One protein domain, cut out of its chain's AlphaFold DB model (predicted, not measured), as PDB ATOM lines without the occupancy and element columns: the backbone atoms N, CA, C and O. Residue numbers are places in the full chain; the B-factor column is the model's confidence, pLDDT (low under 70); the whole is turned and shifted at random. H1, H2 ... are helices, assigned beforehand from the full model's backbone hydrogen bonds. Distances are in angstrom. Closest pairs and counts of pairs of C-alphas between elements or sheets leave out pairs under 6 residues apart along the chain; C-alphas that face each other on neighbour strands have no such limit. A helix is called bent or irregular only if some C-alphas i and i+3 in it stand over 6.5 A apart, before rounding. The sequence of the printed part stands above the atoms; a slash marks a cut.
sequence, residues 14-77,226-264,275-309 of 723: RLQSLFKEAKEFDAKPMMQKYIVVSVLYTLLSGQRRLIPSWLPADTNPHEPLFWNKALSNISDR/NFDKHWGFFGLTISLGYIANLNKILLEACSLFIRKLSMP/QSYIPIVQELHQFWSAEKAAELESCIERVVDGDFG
ATOM      1  N   ARG A  14     156.293 205.501 192.859       38.50
ATOM      2  CA  ARG A  14     155.383 204.952 191.839       38.50
ATOM      3  C   ARG A  14     154.851 203.568 192.197       38.50
ATOM      4  O   ARG A  14     153.652 203.340 192.089       38.50
ATOM      5  N   LEU A  15     155.723 202.669 192.656       37.16
ATOM      6  CA  LEU A  15     155.304 201.342 193.104       37.16
ATOM      7  C   LEU A  15     154.478 201.430 194.381       37.16
ATOM      8  O   LEU A  15     153.495 200.719 194.486       37.16
ATOM      9  N   GLN A  16     154.814 202.333 195.308       41.41
ATOM     10  CA  GLN A  16     154.010 202.558 196.513       41.41
ATOM     11  C   GLN A  16     152.618 203.144 196.207       41.41
ATOM     12  O   GLN A  16     151.666 202.812 196.907       41.41
ATOM     13  N   SER A  17     152.477 203.955 195.151       42.38
ATOM     14  CA  SER A  17     151.183 204.476 194.684       42.38
ATOM     15  C   SER A  17     150.314 203.384 194.052       42.38
ATOM     16  O   SER A  17     149.182 203.202 194.484       42.38
ATOM     17  N   LEU A  18     150.855 202.612 193.099       36.94
ATOM     18  CA  LEU A  18     150.176 201.441 192.515       36.94
ATOM     19  C   LEU A  18     149.832 200.391 193.583       36.94
ATOM     20  O   LEU A  18     148.787 199.755 193.529       36.94
ATOM     21  N   PHE A  19     150.701 200.236 194.580       41.91
ATOM     22  CA  PHE A  19     150.523 199.353 195.731       41.91
ATOM     23  C   PHE A  19     149.391 199.799 196.657       41.91
ATOM     24  O   PHE A  19     148.612 198.964 197.114       41.91
ATOM     25  N   LYS A  20     149.288 201.102 196.936       45.66
ATOM     26  CA  LYS A  20     148.189 201.659 197.727       45.66
ATOM     27  C   LYS A  20     146.857 201.482 196.987       45.66
ATOM     28  O   LYS A  20     145.903 201.011 197.586       45.66
ATOM     29  N   GLU A  21     146.856 201.713 195.675       42.06
ATOM     30  CA  GLU A  21     145.685 201.578 194.800       42.06
ATOM     31  C   GLU A  21     145.224 200.113 194.632       42.06
ATOM     32  O   GLU A  21     144.034 199.834 194.695       42.06
ATOM     33  N   ALA A  22     146.145 199.146 194.505       41.97
ATOM     34  CA  ALA A  22     145.818 197.714 194.423       41.97
ATOM     35  C   ALA A  22     145.321 197.122 195.751       41.97
ATOM     36  O   ALA A  22     144.510 196.201 195.750       41.97
ATOM     37  N   LYS A  23     145.800 197.648 196.886       43.19
ATOM     38  CA  LYS A  23     145.316 197.282 198.226       43.19
ATOM     39  C   LYS A  23     143.931 197.873 198.520       43.19
ATOM     40  O   LYS A  23     143.191 197.309 199.319       43.19
ATOM     41  N   GLU A  24     143.607 198.996 197.884       45.03
ATOM     42  CA  GLU A  24     142.298 199.659 197.927       45.03
ATOM     43  C   GLU A  24     141.307 199.085 196.891       45.03
ATOM     44  O   GLU A  24     140.121 199.407 196.941       45.03
ATOM     45  N   PHE A  25     141.756 198.219 195.973       53.56
ATOM     46  CA  PHE A  25     140.917 197.650 194.919       53.56
ATOM     47  C   PHE A  25     140.062 196.492 195.452       53.56
ATOM     48  O   PHE A  25     140.580 195.433 195.818       53.56
ATOM     49  N   ASP A  26     138.740 196.678 195.481       58.38
ATOM     50  CA  ASP A  26     137.803 195.638 195.903       58.38
ATOM     51  C   ASP A  26     137.711 194.540 194.826       58.38
ATOM     52  O   ASP A  26     137.034 194.669 193.805       58.38
ATOM     53  N   ALA A  27     138.444 193.443 195.029       60.69
ATOM     54  CA  ALA A  27     138.448 192.294 194.122       60.69
ATOM     55  C   ALA A  27     137.090 191.568 194.079       60.69
ATOM     56  O   ALA A  27     136.822 190.803 193.146       60.69
ATOM     57  N   LYS A  28     136.226 191.789 195.078       61.84
ATOM     58  CA  LYS A  28     134.961 191.070 195.232       61.84
ATOM     59  C   LYS A  28     133.955 191.409 194.117       61.84
ATOM     60  O   LYS A  28     133.581 190.462 193.424       61.84
ATOM     61  N   PRO A  29     133.594 192.676 193.831       68.81
ATOM     62  CA  PRO A  29     132.723 193.038 192.703       68.81
ATOM     63  C   PRO A  29     133.191 192.479 191.357       68.81
ATOM     64  O   PRO A  29     132.404 192.017 190.532       68.81
ATOM     65  N   MET A  30     134.504 192.467 191.141       68.75
ATOM     66  CA  MET A  30     135.116 192.012 189.898       68.75
ATOM     67  C   MET A  30     134.980 190.498 189.684       68.75
ATOM     68  O   MET A  30     134.693 190.043 188.571       68.75
ATOM     69  N   MET A  31     135.148 189.726 190.758       68.88
ATOM     70  CA  MET A  31     134.939 188.279 190.765       68.88
ATOM     71  C   MET A  31     133.452 187.918 190.719       68.88
ATOM     72  O   MET A  31     133.075 186.979 190.020       68.88
ATOM     73  N   GLN A  32     132.593 188.680 191.400       76.12
ATOM     74  CA  GLN A  32     131.137 188.534 191.308       76.12
ATOM     75  C   GLN A  32     130.666 188.735 189.864       76.12
ATOM     76  O   GLN A  32     129.962 187.882 189.324       76.12
ATOM     77  N   LYS A  33     131.149 189.790 189.193       79.88
ATOM     78  CA  LYS A  33     130.902 190.037 187.766       79.88
ATOM     79  C   LYS A  33     131.337 188.873 186.891       79.88
ATOM     80  O   LYS A  33     130.564 188.420 186.052       79.88
ATOM     81  N   TYR A  34     132.529 188.338 187.131       79.19
ATOM     82  CA  TYR A  34     133.016 187.169 186.403       79.19
ATOM     83  C   TYR A  34     132.107 185.947 186.564       79.19
ATOM     84  O   TYR A  34     131.766 185.305 185.568       79.19
ATOM     85  N   ILE A  35     131.675 185.644 187.791       79.69
ATOM     86  CA  ILE A  35     130.785 184.512 188.078       79.69
ATOM     87  C   ILE A  35     129.454 184.678 187.341       79.69
ATOM     88  O   ILE A  35     129.044 183.766 186.623       79.69
ATOM     89  N   VAL A  36     128.806 185.841 187.466       83.88
ATOM     90  CA  VAL A  36     127.497 186.088 186.841       83.88
ATOM     91  C   VAL A  36     127.585 186.014 185.320       83.88
ATOM     92  O   VAL A  36     126.788 185.319 184.695       83.88
ATOM     93  N   VAL A  37     128.573 186.676 184.712       82.75
ATOM     94  CA  VAL A  37     128.723 186.690 183.250       82.75
ATOM     95  C   VAL A  37     129.090 185.299 182.718       82.75
ATOM     96  O   VAL A  37     128.605 184.904 181.660       82.75
ATOM     97  N   SER A  38     129.882 184.517 183.457       81.00
ATOM     98  CA  SER A  38     130.194 183.128 183.085       81.00
ATOM     99  C   SER A  38     128.947 182.240 183.099       81.00
ATOM    100  O   SER A  38     128.735 181.456 182.178       81.00
ATOM    101  N   VAL A  39     128.094 182.378 184.116       83.31
ATOM    102  CA  VAL A  39     126.826 181.639 184.205       83.31
ATOM    103  C   VAL A  39     125.858 182.076 183.099       83.31
ATOM    104  O   VAL A  39     125.230 181.233 182.458       83.31
ATOM    105  N   LEU A  40     125.795 183.377 182.803       86.88
ATOM    106  CA  LEU A  40     125.022 183.908 181.681       86.88
ATOM    107  C   LEU A  40     125.487 183.330 180.337       86.88
ATOM    108  O   LEU A  40     124.664 182.935 179.516       86.88
ATOM    109  N   TYR A  41     126.797 183.236 180.111       85.56
ATOM    110  CA  TYR A  41     127.342 182.619 178.903       85.56
ATOM    111  C   TYR A  41     126.884 181.158 178.755       85.56
ATOM    112  O   TYR A  41     126.479 180.723 177.673       85.56
ATOM    113  N   THR A  42     126.905 180.392 179.846       81.88
ATOM    114  CA  THR A  42     126.437 178.997 179.871       81.88
ATOM    115  C   THR A  42     124.948 178.888 179.541       81.88
ATOM    116  O   THR A  42     124.558 178.046 178.731       81.88
ATOM    117  N   LEU A  43     124.125 179.786 180.096       85.25
ATOM    118  CA  LEU A  43     122.697 179.885 179.780       85.25
ATOM    119  C   LEU A  43     122.470 180.163 178.286       85.25
ATOM    120  O   LEU A  43     121.732 179.437 177.622       85.25
ATOM    121  N   LEU A  44     123.122 181.197 177.746       84.19
ATOM    122  CA  LEU A  44     122.945 181.633 176.356       84.19
ATOM    123  C   LEU A  44     123.493 180.625 175.336       84.19
ATOM    124  O   LEU A  44     122.992 180.546 174.217       84.19
ATOM    125  N   SER A  45     124.497 179.833 175.714       81.06
ATOM    126  CA  SER A  45     125.044 178.765 174.868       81.06
ATOM    127  C   SER A  45     124.187 177.492 174.841       81.06
ATOM    128  O   SER A  45     124.488 176.581 174.069       81.06
ATOM    129  N   GLY A  46     123.114 177.417 175.642       76.50
ATOM    130  CA  GLY A  46     122.193 176.277 175.663       76.50
ATOM    131  C   GLY A  46     122.783 175.012 176.293       76.50
ATOM    132  O   GLY A  46     122.325 173.902 176.013       76.50
ATOM    133  N   GLN A  47     123.820 175.143 177.124       76.12
ATOM    134  CA  GLN A  47     124.391 173.997 177.825       76.12
ATOM    135  C   GLN A  47     123.404 173.462 178.870       76.12
ATOM    136  O   GLN A  47     122.874 174.208 179.688       76.12
ATOM    137  N   ARG A  48     123.203 172.135 178.899       66.00
ATOM    138  CA  ARG A  48     122.279 171.481 179.850       66.00
ATOM    139  C   ARG A  48     122.661 171.681 181.318       66.00
ATOM    140  O   ARG A  48     121.802 171.616 182.187       66.00
ATOM    141  N   ARG A  49     123.945 171.901 181.608       71.94
ATOM    142  CA  ARG A  49     124.426 172.238 182.953       71.94
ATOM    143  C   ARG A  49     124.512 173.753 183.077       71.94
ATOM    144  O   ARG A  49     125.583 174.315 182.910       71.94
ATOM    145  N   LEU A  50     123.380 174.388 183.369       67.62
ATOM    146  CA  LEU A  50     123.264 175.850 183.461       67.62
ATOM    147  C   LEU A  50     124.204 176.467 184.498       67.62
ATOM    148  O   LEU A  50     124.707 177.570 184.311       67.62
ATOM    149  N   ILE A  51     124.420 175.756 185.607       72.38
ATOM    150  CA  ILE A  51     125.160 176.272 186.752       72.38
ATOM    151  C   ILE A  51     126.308 175.324 187.078       72.38
ATOM    152  O   ILE A  51     126.069 174.121 187.252       72.38
ATOM    153  N   PRO A  52     127.541 175.842 187.199       67.81
ATOM    154  CA  PRO A  52     128.681 175.049 187.622       67.81
ATOM    155  C   PRO A  52     128.444 174.376 188.977       67.81
ATOM    156  O   PRO A  52     127.844 174.962 189.877       67.81
ATOM    157  N   SER A  53     128.972 173.164 189.164       64.12
ATOM    158  CA  SER A  53     128.768 172.365 190.388       64.12
ATOM    159  C   SER A  53     129.351 172.985 191.665       64.12
ATOM    160  O   SER A  53     129.103 172.481 192.756       64.12
ATOM    161  N   TRP A  54     130.142 174.054 191.542       66.12
ATOM    162  CA  TRP A  54     130.735 174.790 192.657       66.12
ATOM    163  C   TRP A  54     129.885 175.976 193.138       66.12
ATOM    164  O   TRP A  54     130.153 176.503 194.221       66.12
ATOM    165  N   LEU A  55     128.870 176.404 192.377       73.81
ATOM    166  CA  LEU A  55     127.996 177.501 192.789       73.81
ATOM    167  C   LEU A  55     126.903 176.964 193.736       73.81
ATOM    168  O   LEU A  55     126.229 175.995 193.378       73.81
ATOM    169  N   PRO A  56     126.711 177.553 194.931       70.69
ATOM    170  CA  PRO A  56     125.704 177.088 195.881       70.69
ATOM    171  C   PRO A  56     124.295 177.347 195.332       70.69
ATOM    172  O   PRO A  56     123.840 178.483 195.301       70.69
ATOM    173  N   ALA A  57     123.619 176.289 194.880       70.25
ATOM    174  CA  ALA A  57     122.319 176.398 194.219       70.25
ATOM    175  C   ALA A  57     121.167 176.758 195.180       70.25
ATOM    176  O   ALA A  57     120.198 177.375 194.755       70.25
ATOM    177  N   ASP A  58     121.306 176.425 196.467       73.44
ATOM    178  CA  ASP A  58     120.236 176.542 197.472       73.44
ATOM    179  C   ASP A  58     120.288 177.848 198.281       73.44
ATOM    180  O   ASP A  58     119.672 177.961 199.338       73.44
ATOM    181  N   THR A  59     121.110 178.820 197.878       72.31
ATOM    182  CA  THR A  59     121.370 180.030 198.673       72.31
ATOM    183  C   THR A  59     121.050 181.281 197.861       72.31
ATOM    184  O   THR A  59     121.322 181.335 196.665       72.31
ATOM    185  N   ASN A  60     120.465 182.290 198.507       79.31
ATOM    186  CA  ASN A  60     120.007 183.511 197.852       79.31
ATOM    187  C   ASN A  60     121.197 184.389 197.389       79.31
ATOM    188  O   ASN A  60     121.976 184.831 198.237       79.31
ATOM    189  N   PRO A  61     121.328 184.722 196.086       80.25
ATOM    190  CA  PRO A  61     122.384 185.599 195.558       80.25
ATOM    191  C   PRO A  61     122.405 187.028 196.111       80.25
ATOM    192  O   PRO A  61     123.386 187.753 195.914       80.25
ATOM    193  N   HIS A  62     121.328 187.463 196.765       80.44
ATOM    194  CA  HIS A  62     121.270 188.750 197.456       80.44
ATOM    195  C   HIS A  62     121.953 188.717 198.833       80.44
ATOM    196  O   HIS A  62     122.248 189.771 199.395       80.44
ATOM    197  N   GLU A  63     122.247 187.536 199.382       76.75
ATOM    198  CA  GLU A  63     122.906 187.408 200.680       76.75
ATOM    199  C   GLU A  63     124.439 187.458 200.556       76.75
ATOM    200  O   GLU A  63     125.028 186.769 199.717       76.75
ATOM    201  N   PRO A  64     125.148 188.183 201.441       70.56
ATOM    202  CA  PRO A  64     126.614 188.184 201.458       70.56
ATOM    203  C   PRO A  64     127.227 186.786 201.643       70.56
ATOM    204  O   PRO A  64     128.307 186.505 201.117       70.56
ATOM    205  N   LEU A  65     126.531 185.902 202.369       68.50
ATOM    206  CA  LEU A  65     126.950 184.522 202.626       68.50
ATOM    207  C   LEU A  65     127.036 183.681 201.349       68.50
ATOM    208  O   LEU A  65     127.962 182.877 201.226       68.50
ATOM    209  N   PHE A  66     126.133 183.898 200.386       76.62
ATOM    210  CA  PHE A  66     126.177 183.237 199.081       76.62
ATOM    211  C   PHE A  66     127.516 183.492 198.389       76.62
ATOM    212  O   PHE A  66     128.196 182.555 197.970       76.62
ATOM    213  N   TRP A  67     127.931 184.758 198.326       68.19
ATOM    214  CA  TRP A  67     129.156 185.160 197.642       68.19
ATOM    215  C   TRP A  67     130.413 184.701 198.366       68.19
ATOM    216  O   TRP A  67     131.347 184.244 197.713       68.19
ATOM    217  N   ASN A  68     130.421 184.753 199.699       64.62
ATOM    218  CA  ASN A  68     131.526 184.208 200.483       64.62
ATOM    219  C   ASN A  68     131.687 182.702 200.213       64.62
ATOM    220  O   ASN A  68     132.785 182.255 199.902       64.62
ATOM    221  N   LYS A  69     130.587 181.937 200.222       62.12
ATOM    222  CA  LYS A  69     130.598 180.495 199.936       62.12
ATOM    223  C   LYS A  69     130.993 180.183 198.489       62.12
ATOM    224  O   LYS A  69     131.789 179.281 198.261       62.12
ATOM    225  N   ALA A  70     130.482 180.936 197.514       59.91
ATOM    226  CA  ALA A  70     130.836 180.771 196.104       59.91
ATOM    227  C   ALA A  70     132.330 181.035 195.854       59.91
ATOM    228  O   ALA A  70     132.989 180.246 195.180       59.91
ATOM    229  N   LEU A  71     132.880 182.108 196.430       59.84
ATOM    230  CA  LEU A  71     134.298 182.452 196.301       59.84
ATOM    231  C   LEU A  71     135.202 181.448 197.032       59.84
ATOM    232  O   LEU A  71     136.214 181.038 196.466       59.84
ATOM    233  N   SER A  72     134.816 180.991 198.228       57.81
ATOM    234  CA  SER A  72     135.521 179.918 198.942       57.81
ATOM    235  C   SER A  72     135.530 178.612 198.142       57.81
ATOM    236  O   SER A  72     136.597 178.064 197.899       57.81
ATOM    237  N   ASN A  73     134.391 178.179 197.590       58.75
ATOM    238  CA  ASN A  73     134.319 176.969 196.760       58.75
ATOM    239  C   ASN A  73     135.207 177.050 195.500       58.75
ATOM    240  O   ASN A  73     135.783 176.046 195.070       58.75
ATOM    241  N   ILE A  74     135.324 178.239 194.893       58.59
ATOM    242  CA  ILE A  74     136.240 178.496 193.771       58.59
ATOM    243  C   ILE A  74     137.704 178.443 194.226       58.59
ATOM    244  O   ILE A  74     138.562 178.065 193.427       58.59
ATOM    245  N   SER A  75     138.006 178.793 195.475       50.38
ATOM    246  CA  SER A  75     139.349 178.695 196.052       50.38
ATOM    247  C   SER A  75     139.726 177.249 196.398       50.38
ATOM    248  O   SER A  75     140.830 176.821 196.079       50.38
ATOM    249  N   ASP A  76     138.803 176.473 196.972       43.50
ATOM    250  CA  ASP A  76     139.111 175.183 197.610       43.50
ATOM    251  C   ASP A  76     139.359 174.023 196.623       43.50
ATOM    252  O   ASP A  76     140.121 173.109 196.913       43.50
ATOM    253  N   ARG A  77     138.765 174.036 195.419       51.38
ATOM    254  CA  ARG A  77     138.873 172.909 194.454       51.38
ATOM    255  C   ARG A  77     140.123 172.935 193.547       51.38
ATOM    256  O   ARG A  77     139.984 172.720 192.346       51.38
ATOM    257  N   ASN A 226     164.561 190.091 196.294       45.56
ATOM    258  CA  ASN A 226     163.675 191.257 196.386       45.56
ATOM    259  C   ASN A 226     162.387 191.099 195.571       45.56
ATOM    260  O   ASN A 226     161.421 191.814 195.835       45.56
ATOM    261  N   PHE A 227     162.370 190.189 194.598       41.72
ATOM    262  CA  PHE A 227     161.195 189.904 193.787       41.72
ATOM    263  C   PHE A 227     160.180 189.082 194.585       41.72
ATOM    264  O   PHE A 227     159.012 189.457 194.609       41.72
ATOM    265  N   ASP A 228     160.636 188.098 195.368       45.88
ATOM    266  CA  ASP A 228     159.792 187.332 196.305       45.88
ATOM    267  C   ASP A 228     159.013 188.233 197.268       45.88
ATOM    268  O   ASP A 228     157.819 188.041 197.491       45.88
ATOM    269  N   LYS A 229     159.653 189.296 197.774       48.41
ATOM    270  CA  LYS A 229     159.015 190.261 198.688       48.41
ATOM    271  C   LYS A 229     157.866 191.050 198.055       48.41
ATOM    272  O   LYS A 229     157.038 191.588 198.784       48.41
ATOM    273  N   HIS A 230     157.819 191.142 196.726       47.44
ATOM    274  CA  HIS A 230     156.819 191.927 195.997       47.44
ATOM    275  C   HIS A 230     155.950 191.067 195.058       47.44
ATOM    276  O   HIS A 230     155.003 191.579 194.459       47.44
ATOM    277  N   TRP A 231     156.228 189.760 194.952       50.78
ATOM    278  CA  TRP A 231     155.576 188.839 194.019       50.78
ATOM    279  C   TRP A 231     154.090 188.652 194.304       50.78
ATOM    280  O   TRP A 231     153.296 188.660 193.369       50.78
ATOM    281  N   GLY A 232     153.686 188.592 195.578       51.44
ATOM    282  CA  GLY A 232     152.266 188.522 195.945       51.44
ATOM    283  C   GLY A 232     151.446 189.685 195.369       51.44
ATOM    284  O   GLY A 232     150.319 189.498 194.920       51.44
ATOM    285  N   PHE A 233     152.044 190.874 195.285       50.72
ATOM    286  CA  PHE A 233     151.378 192.082 194.795       50.72
ATOM    287  C   PHE A 233     151.390 192.186 193.263       50.72
ATOM    288  O   PHE A 233     150.382 192.562 192.658       50.72
ATOM    289  N   PHE A 234     152.497 191.809 192.611       54.91
ATOM    290  CA  PHE A 234     152.557 191.733 191.145       54.91
ATOM    291  C   PHE A 234     151.659 190.620 190.598       54.91
ATOM    292  O   PHE A 234     150.950 190.836 189.617       54.91
ATOM    293  N   GLY A 235     151.629 189.468 191.270       57.78
ATOM    294  CA  GLY A 235     150.724 188.364 190.966       57.78
ATOM    295  C   GLY A 235     149.260 188.781 191.078       57.78
ATOM    296  O   GLY A 235     148.490 188.529 190.152       57.78
ATOM    297  N   LEU A 236     148.886 189.496 192.145       57.28
ATOM    298  CA  LEU A 236     147.528 190.024 192.316       57.28
ATOM    299  C   LEU A 236     147.148 191.001 191.196       57.28
ATOM    300  O   LEU A 236     146.104 190.843 190.572       57.28
ATOM    301  N   THR A 237     148.015 191.965 190.887       58.06
ATOM    302  CA  THR A 237     147.749 192.977 189.849       58.06
ATOM    303  C   THR A 237     147.562 192.340 188.467       58.06
ATOM    304  O   THR A 237     146.633 192.685 187.737       58.06
ATOM    305  N   ILE A 238     148.410 191.368 188.112       60.31
ATOM    306  CA  ILE A 238     148.302 190.625 186.848       60.31
ATOM    307  C   ILE A 238     147.019 189.790 186.821       60.31
ATOM    308  O   ILE A 238     146.328 189.772 185.804       60.31
ATOM    309  N   SER A 239     146.683 189.133 187.933       60.56
ATOM    310  CA  SER A 239     145.484 188.298 188.044       60.56
ATOM    311  C   SER A 239     144.206 189.126 187.906       60.56
ATOM    312  O   SER A 239     143.322 188.758 187.138       60.56
ATOM    313  N   LEU A 240     144.133 190.285 188.565       63.03
ATOM    314  CA  LEU A 240     143.011 191.214 188.427       63.03
ATOM    315  C   LEU A 240     142.908 191.738 186.991       63.03
ATOM    316  O   LEU A 240     141.853 191.629 186.372       63.03
ATOM    317  N   GLY A 241     144.011 192.197 186.393       65.50
ATOM    318  CA  GLY A 241     144.013 192.628 184.989       65.50
ATOM    319  C   GLY A 241     143.551 191.530 184.020       65.50
ATOM    320  O   GLY A 241     142.868 191.805 183.031       65.50
ATOM    321  N   TYR A 242     143.871 190.272 184.322       66.19
ATOM    322  CA  TYR A 242     143.423 189.114 183.559       66.19
ATOM    323  C   TYR A 242     141.920 188.860 183.688       66.19
ATOM    324  O   TYR A 242     141.245 188.702 182.670       66.19
ATOM    325  N   ILE A 243     141.386 188.899 184.910       64.69
ATOM    326  CA  ILE A 243     139.951 188.754 185.182       64.69
ATOM    327  C   ILE A 243     139.145 189.866 184.489       64.69
ATOM    328  O   ILE A 243     138.113 189.574 183.886       64.69
ATOM    329  N   ALA A 244     139.635 191.113 184.474       70.81
ATOM    330  CA  ALA A 244     138.981 192.228 183.769       70.81
ATOM    331  C   ALA A 244     138.817 191.904 182.285       70.81
ATOM    332  O   ALA A 244     137.739 192.036 181.705       70.81
ATOM    333  N   ASN A 245     139.899 191.431 181.670       72.44
ATOM    334  CA  ASN A 245     139.892 191.096 180.261       72.44
ATOM    335  C   ASN A 245     138.979 189.898 179.946       72.44
ATOM    336  O   ASN A 245     138.351 189.881 178.892       72.44
ATOM    337  N   LEU A 246     138.878 188.906 180.833       71.25
ATOM    338  CA  LEU A 246     137.914 187.815 180.653       71.25
ATOM    339  C   LEU A 246     136.479 188.296 180.736       71.25
ATOM    340  O   LEU A 246     135.683 187.917 179.885       71.25
ATOM    341  N   ASN A 247     136.167 189.139 181.724       76.31
ATOM    342  CA  ASN A 247     134.841 189.733 181.861       76.31
ATOM    343  C   ASN A 247     134.437 190.413 180.559       76.31
ATOM    344  O   ASN A 247     133.342 190.181 180.059       76.31
ATOM    345  N   LYS A 248     135.356 191.175 179.959       77.75
ATOM    346  CA  LYS A 248     135.142 191.802 178.657       77.75
ATOM    347  C   LYS A 248     134.884 190.787 177.540       77.75
ATOM    348  O   LYS A 248     133.898 190.922 176.825       77.75
ATOM    349  N   ILE A 249     135.742 189.776 177.392       76.94
ATOM    350  CA  ILE A 249     135.590 188.750 176.345       76.94
ATOM    351  C   ILE A 249     134.246 188.023 176.485       76.94
ATOM    352  O   ILE A 249     133.561 187.794 175.489       76.94
ATOM    353  N   LEU A 250     133.863 187.672 177.712       76.88
ATOM    354  CA  LEU A 250     132.608 186.984 177.983       76.88
ATOM    355  C   LEU A 250     131.399 187.885 177.716       76.88
ATOM    356  O   LEU A 250     130.446 187.428 177.095       76.88
ATOM    357  N   LEU A 251     131.447 189.164 178.101       83.62
ATOM    358  CA  LEU A 251     130.391 190.134 177.791       83.62
ATOM    359  C   LEU A 251     130.222 190.335 176.278       83.62
ATOM    360  O   LEU A 251     129.094 190.315 175.781       83.62
ATOM    361  N   GLU A 252     131.324 190.460 175.531       81.12
ATOM    362  CA  GLU A 252     131.297 190.532 174.063       81.12
ATOM    363  C   GLU A 252     130.674 189.260 173.462       81.12
ATOM    364  O   GLU A 252     129.833 189.339 172.563       81.12
ATOM    365  N   ALA A 253     131.022 188.080 173.985       81.31
ATOM    366  CA  ALA A 253     130.448 186.819 173.530       81.31
ATOM    367  C   ALA A 253     128.946 186.708 173.844       81.31
ATOM    368  O   ALA A 253     128.165 186.352 172.962       81.31
ATOM    369  N   CYS A 254     128.522 187.066 175.060       84.75
ATOM    370  CA  CYS A 254     127.110 187.122 175.448       84.75
ATOM    371  C   CYS A 254     126.323 188.088 174.553       84.75
ATOM    372  O   CYS A 254     125.253 187.728 174.067       84.75
ATOM    373  N   SER A 255     126.880 189.264 174.245       85.69
ATOM    374  CA  SER A 255     126.282 190.234 173.313       85.69
ATOM    375  C   SER A 255     126.039 189.627 171.930       85.69
ATOM    376  O   SER A 255     124.982 189.815 171.327       85.69
ATOM    377  N   LEU A 256     127.020 188.880 171.411       84.81
ATOM    378  CA  LEU A 256     126.907 188.200 170.119       84.81
ATOM    379  C   LEU A 256     125.858 187.085 170.151       84.81
ATOM    380  O   LEU A 256     125.101 186.949 169.189       84.81
ATOM    381  N   PHE A 257     125.780 186.317 171.241       84.56
ATOM    382  CA  PHE A 257     124.735 185.310 171.424       84.56
ATOM    383  C   PHE A 257     123.348 185.940 171.450       84.56
ATOM    384  O   PHE A 257     122.481 185.491 170.708       84.56
ATOM    385  N   ILE A 258     123.152 187.008 172.224       86.12
ATOM    386  CA  ILE A 258     121.871 187.722 172.288       86.12
ATOM    387  C   ILE A 258     121.492 188.240 170.906       86.12
ATOM    388  O   ILE A 258     120.384 187.981 170.455       86.12
ATOM    389  N   ARG A 259     122.408 188.886 170.170       84.50
ATOM    390  CA  ARG A 259     122.140 189.326 168.787       84.50
ATOM    391  C   ARG A 259     121.746 188.170 167.874       84.50
ATOM    392  O   ARG A 259     120.804 188.301 167.109       84.50
ATOM    393  N   LYS A 260     122.443 187.036 167.960       84.81
ATOM    394  CA  LYS A 260     122.145 185.853 167.143       84.81
ATOM    395  C   LYS A 260     120.785 185.240 167.485       84.81
ATOM    396  O   LYS A 260     120.078 184.818 166.579       84.81
ATOM    397  N   LEU A 261     120.443 185.179 168.769       81.19
ATOM    398  CA  LEU A 261     119.191 184.603 169.264       81.19
ATOM    399  C   LEU A 261     117.995 185.545 169.058       81.19
ATOM    400  O   LEU A 261     116.884 185.080 168.841       81.19
ATOM    401  N   SER A 262     118.225 186.860 169.089       76.75
ATOM    402  CA  SER A 262     117.206 187.899 168.880       76.75
ATOM    403  C   SER A 262     116.945 188.229 167.410       76.75
ATOM    404  O   SER A 262     115.988 188.948 167.117       76.75
ATOM    405  N   MET A 263     117.755 187.718 166.471       77.50
ATOM    406  CA  MET A 263     117.446 187.851 165.048       77.50
ATOM    407  C   MET A 263     116.129 187.119 164.755       77.50
ATOM    408  O   MET A 263     116.039 185.916 165.011       77.50
ATOM    409  N   PRO A 264     115.108 187.808 164.214       61.50
ATOM    410  CA  PRO A 264     113.886 187.138 163.808       61.50
ATOM    411  C   PRO A 264     114.245 186.086 162.755       61.50
ATOM    412  O   PRO A 264     114.958 186.401 161.798       61.50
ATOM    413  N   GLN A 275     107.885 184.814 171.777       68.44
ATOM    414  CA  GLN A 275     108.504 183.768 172.575       68.44
ATOM    415  C   GLN A 275     109.912 184.248 172.932       68.44
ATOM    416  O   GLN A 275     110.581 184.854 172.091       68.44
ATOM    417  N   SER A 276     110.329 184.015 174.179       76.38
ATOM    418  CA  SER A 276     111.656 184.410 174.661       76.38
ATOM    419  C   SER A 276     112.742 183.922 173.705       76.38
ATOM    420  O   SER A 276     112.643 182.807 173.198       76.38
ATOM    421  N   TYR A 277     113.791 184.709 173.460       78.31
ATOM    422  CA  TYR A 277     114.898 184.277 172.593       78.31
ATOM    423  C   TYR A 277     115.838 183.270 173.279       78.31
ATOM    424  O   TYR A 277     116.754 182.736 172.651       78.31
ATOM    425  N   ILE A 278     115.632 182.997 174.570       79.75
ATOM    426  CA  ILE A 278     116.453 182.081 175.362       79.75
ATOM    427  C   ILE A 278     115.865 180.661 175.257       79.75
ATOM    428  O   ILE A 278     114.753 180.430 175.740       79.75
ATOM    429  N   PRO A 279     116.599 179.674 174.703       78.31
ATOM    430  CA  PRO A 279     116.051 178.344 174.405       78.31
ATOM    431  C   PRO A 279     115.410 177.633 175.605       78.31
ATOM    432  O   PRO A 279     114.323 177.075 175.491       78.31
ATOM    433  N   ILE A 280     116.032 177.699 176.786       77.50
ATOM    434  CA  ILE A 280     115.486 177.031 177.977       77.50
ATOM    435  C   ILE A 280     114.192 177.681 178.485       77.50
ATOM    436  O   ILE A 280     113.321 176.999 179.018       77.50
ATOM    437  N   VAL A 281     114.029 178.989 178.279       79.94
ATOM    438  CA  VAL A 281     112.801 179.707 178.642       79.94
ATOM    439  C   VAL A 281     111.671 179.318 177.686       79.94
ATOM    440  O   VAL A 281     110.539 179.131 178.128       79.94
ATOM    441  N   GLN A 282     111.973 179.081 176.401       80.81
ATOM    442  CA  GLN A 282     111.009 178.513 175.450       80.81
ATOM    443  C   GLN A 282     110.553 177.106 175.874       80.81
ATOM    444  O   GLN A 282     109.361 176.804 175.840       80.81
ATOM    445  N   GLU A 283     111.469 176.249 176.335       79.88
ATOM    446  CA  GLU A 283     111.134 174.899 176.825       79.88
ATOM    447  C   GLU A 283     110.296 174.901 178.118       79.88
ATOM    448  O   GLU A 283     109.581 173.929 178.406       79.88
ATOM    449  N   LEU A 284     110.387 175.982 178.898       77.69
ATOM    450  CA  LEU A 284     109.719 176.169 180.187       77.69
ATOM    451  C   LEU A 284     108.549 177.166 180.135       77.69
ATOM    452  O   LEU A 284     108.011 177.506 181.185       77.69
ATOM    453  N   HIS A 285     108.089 177.579 178.948       76.75
ATOM    454  CA  HIS A 285     107.038 178.598 178.769       76.75
ATOM    455  C   HIS A 285     105.711 178.311 179.505       76.75
ATOM    456  O   HIS A 285     104.915 179.218 179.713       76.75
ATOM    457  N   GLN A 286     105.447 177.056 179.884       76.44
ATOM    458  CA  GLN A 286     104.256 176.660 180.655       76.44
ATOM    459  C   GLN A 286     104.404 176.900 182.166       76.44
ATOM    460  O   GLN A 286     103.402 176.997 182.869       76.44
ATOM    461  N   PHE A 287     105.641 176.981 182.662       80.25
ATOM    462  CA  PHE A 287     105.985 177.127 184.082       80.25
ATOM    463  C   PHE A 287     106.586 178.499 184.402       80.25
ATOM    464  O   PHE A 287     106.647 178.893 185.564       80.25
ATOM    465  N   TRP A 288     107.011 179.235 183.374       83.62
ATOM    466  CA  TRP A 288     107.577 180.572 183.483       83.62
ATOM    467  C   TRP A 288     106.676 181.581 182.771       83.62
ATOM    468  O   TRP A 288     106.413 181.439 181.577       83.62
ATOM    469  N   SER A 289     106.181 182.596 183.488       84.25
ATOM    470  CA  SER A 289     105.297 183.599 182.884       84.25
ATOM    471  C   SER A 289     106.040 184.436 181.837       84.25
ATOM    472  O   SER A 289     107.235 184.703 181.963       84.25
ATOM    473  N   ALA A 290     105.319 184.892 180.807       81.50
ATOM    474  CA  ALA A 290     105.884 185.759 179.771       81.50
ATOM    475  C   ALA A 290     106.443 187.076 180.348       81.50
ATOM    476  O   ALA A 290     107.450 187.582 179.867       81.50
ATOM    477  N   GLU A 291     105.826 187.591 181.415       84.62
ATOM    478  CA  GLU A 291     106.294 188.771 182.151       84.62
ATOM    479  C   GLU A 291     107.657 188.520 182.810       84.62
ATOM    480  O   GLU A 291     108.602 189.262 182.559       84.62
ATOM    481  N   LYS A 292     107.817 187.404 183.538       86.31
ATOM    482  CA  LYS A 292     109.112 187.027 184.122       86.31
ATOM    483  C   LYS A 292     110.176 186.729 183.062       86.31
ATOM    484  O   LYS A 292     111.362 186.924 183.308       86.31
ATOM    485  N   ALA A 293     109.788 186.202 181.900       86.25
ATOM    486  CA  ALA A 293     110.716 185.991 180.790       86.25
ATOM    487  C   ALA A 293     111.239 187.331 180.248       86.25
ATOM    488  O   ALA A 293     112.443 187.484 180.059       86.25
ATOM    489  N   ALA A 294     110.354 188.317 180.076       85.56
ATOM    490  CA  ALA A 294     110.729 189.663 179.652       85.56
ATOM    491  C   ALA A 294     111.602 190.386 180.696       85.56
ATOM    492  O   ALA A 294     112.551 191.079 180.332       85.56
ATOM    493  N   GLU A 295     111.331 190.196 181.993       89.25
ATOM    494  CA  GLU A 295     112.180 190.720 183.074       89.25
ATOM    495  C   GLU A 295     113.599 190.142 183.033       89.25
ATOM    496  O   GLU A 295     114.571 190.888 183.172       89.25
ATOM    497  N   LEU A 296     113.730 188.830 182.809       90.44
ATOM    498  CA  LEU A 296     115.025 188.175 182.645       90.44
ATOM    499  C   LEU A 296     115.777 188.731 181.431       90.44
ATOM    500  O   LEU A 296     116.946 189.084 181.556       90.44
ATOM    501  N   GLU A 297     115.119 188.840 180.277       89.25
ATOM    502  CA  GLU A 297     115.725 189.392 179.058       89.25
ATOM    503  C   GLU A 297     116.197 190.836 179.271       89.25
ATOM    504  O   GLU A 297     117.354 191.153 178.998       89.25
ATOM    505  N   SER A 298     115.366 191.681 179.887       88.44
ATOM    506  CA  SER A 298     115.740 193.051 180.254       88.44
ATOM    507  C   SER A 298     116.903 193.096 181.255       88.44
ATOM    508  O   SER A 298     117.769 193.971 181.185       88.44
ATOM    509  N   CYS A 299     116.960 192.158 182.204       89.62
ATOM    510  CA  CYS A 299     118.074 192.045 183.143       89.62
ATOM    511  C   CYS A 299     119.375 191.625 182.441       89.62
ATOM    512  O   CYS A 299     120.444 192.139 182.770       89.62
ATOM    513  N   ILE A 300     119.290 190.720 181.462       89.75
ATOM    514  CA  ILE A 300     120.422 190.279 180.643       89.75
ATOM    515  C   ILE A 300     120.960 191.436 179.803       89.75
ATOM    516  O   ILE A 300     122.170 191.661 179.806       89.75
ATOM    517  N   GLU A 301     120.085 192.180 179.126       87.06
ATOM    518  CA  GLU A 301     120.469 193.347 178.323       87.06
ATOM    519  C   GLU A 301     121.199 194.387 179.181       87.06
ATOM    520  O   GLU A 301     122.323 194.760 178.855       87.06
ATOM    521  N   ARG A 302     120.645 194.747 180.349       85.81
ATOM    522  CA  ARG A 302     121.292 195.682 181.289       85.81
ATOM    523  C   ARG A 302     122.680 195.216 181.734       85.81
ATOM    524  O   ARG A 302     123.629 195.998 181.724       85.81
ATOM    525  N   VAL A 303     122.826 193.939 182.093       84.88
ATOM    526  CA  VAL A 303     124.120 193.369 182.512       84.88
ATOM    527  C   VAL A 303     125.142 193.383 181.372       84.88
ATOM    528  O   VAL A 303     126.322 193.658 181.604       84.88
ATOM    529  N   VAL A 304     124.702 193.100 180.146       85.25
ATOM    530  CA  VAL A 304     125.563 193.056 178.961       85.25
ATOM    531  C   VAL A 304     125.978 194.452 178.493       85.25
ATOM    532  O   VAL A 304     127.144 194.641 178.145       85.25
ATOM    533  N   ASP A 305     125.088 195.438 178.596       82.25
ATOM    534  CA  ASP A 305     125.355 196.850 178.279       82.25
ATOM    535  C   ASP A 305     126.249 197.552 179.318       82.25
ATOM    536  O   ASP A 305     126.589 198.729 179.183       82.25
ATOM    537  N   GLY A 306     126.692 196.818 180.342       75.44
ATOM    538  CA  GLY A 306     127.678 197.275 181.314       75.44
ATOM    539  C   GLY A 306     127.090 197.791 182.624       75.44
ATOM    540  O   GLY A 306     127.871 198.141 183.511       75.44
ATOM    541  N   ASP A 307     125.765 197.760 182.799       79.50
ATOM    542  CA  ASP A 307     125.080 198.113 184.051       79.50
ATOM    543  C   ASP A 307     125.126 196.950 185.061       79.50
ATOM    544  O   ASP A 307     124.117 196.390 185.506       79.50
ATOM    545  N   PHE A 308     126.350 196.545 185.408       75.19
ATOM    546  CA  PHE A 308     126.616 195.536 186.428       75.19
ATOM    547  C   PHE A 308     126.679 196.189 187.814       75.19
ATOM    548  O   PHE A 308     127.754 196.343 188.393       75.19
ATOM    549  N   GLY A 309     125.528 196.611 188.333       74.00
ATOM    550  CA  GLY A 309     125.376 196.909 189.757       74.00
ATOM    551  C   GLY A 309     125.157 195.633 190.576       74.00
ATOM    552  O   GLY A 309     124.657 194.638 190.041       74.00
TER     553      GLY A 309
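What this domain is: This is residues 14 to 77, 226 to 264 and 275 to 309 of the 723 residues of an uncharacterized protein of Pseudogymnoascus sp. VKM F-4281 (FW-2241) (UniProt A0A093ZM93). One long helix, H4, runs most of the length of a loose, elongated model, with H2 packed along its middle. H3 lies crosswise beyond H2, away from H4; H1 lies toward one end, H5 and H6 toward the other. The 138 printed residues hold six named helices, H1 to H6, and no named strand: all helix. The radius of gyration of the C-alphas is 18.1 A, the spans 62 by 32 by 23 A.

Where its parts are: H1, residues 14 to 23, begins at C-alpha 14 (155.383, 204.952, 191.839). H2 is residues 27 to 44, 25.9 A; H3 is residues 64 to 76; H4 is residues 226 to 262, 54.1 A, irregular, C-alphas 229 and 232 being 7.5 A apart; H5 is residues 279 to 283; H6 is residues 290 to 304, ending at C-alpha 304 (125.563, 193.056, 178.961).

How they stand to each other: H4 touches H2, closest C-alphas Tyr 34 and Asn 247, 5.5 A. Every O i to N i+4 pair is within hydrogen-bond range but in H4, 30 of 33.

The domain as a whole: Cuts span 30.9 A, 77 to 226, and 10.8 A, 264 to 275. H2 to H3 is a long link. Mean pLDDT of the printed part is 70.5.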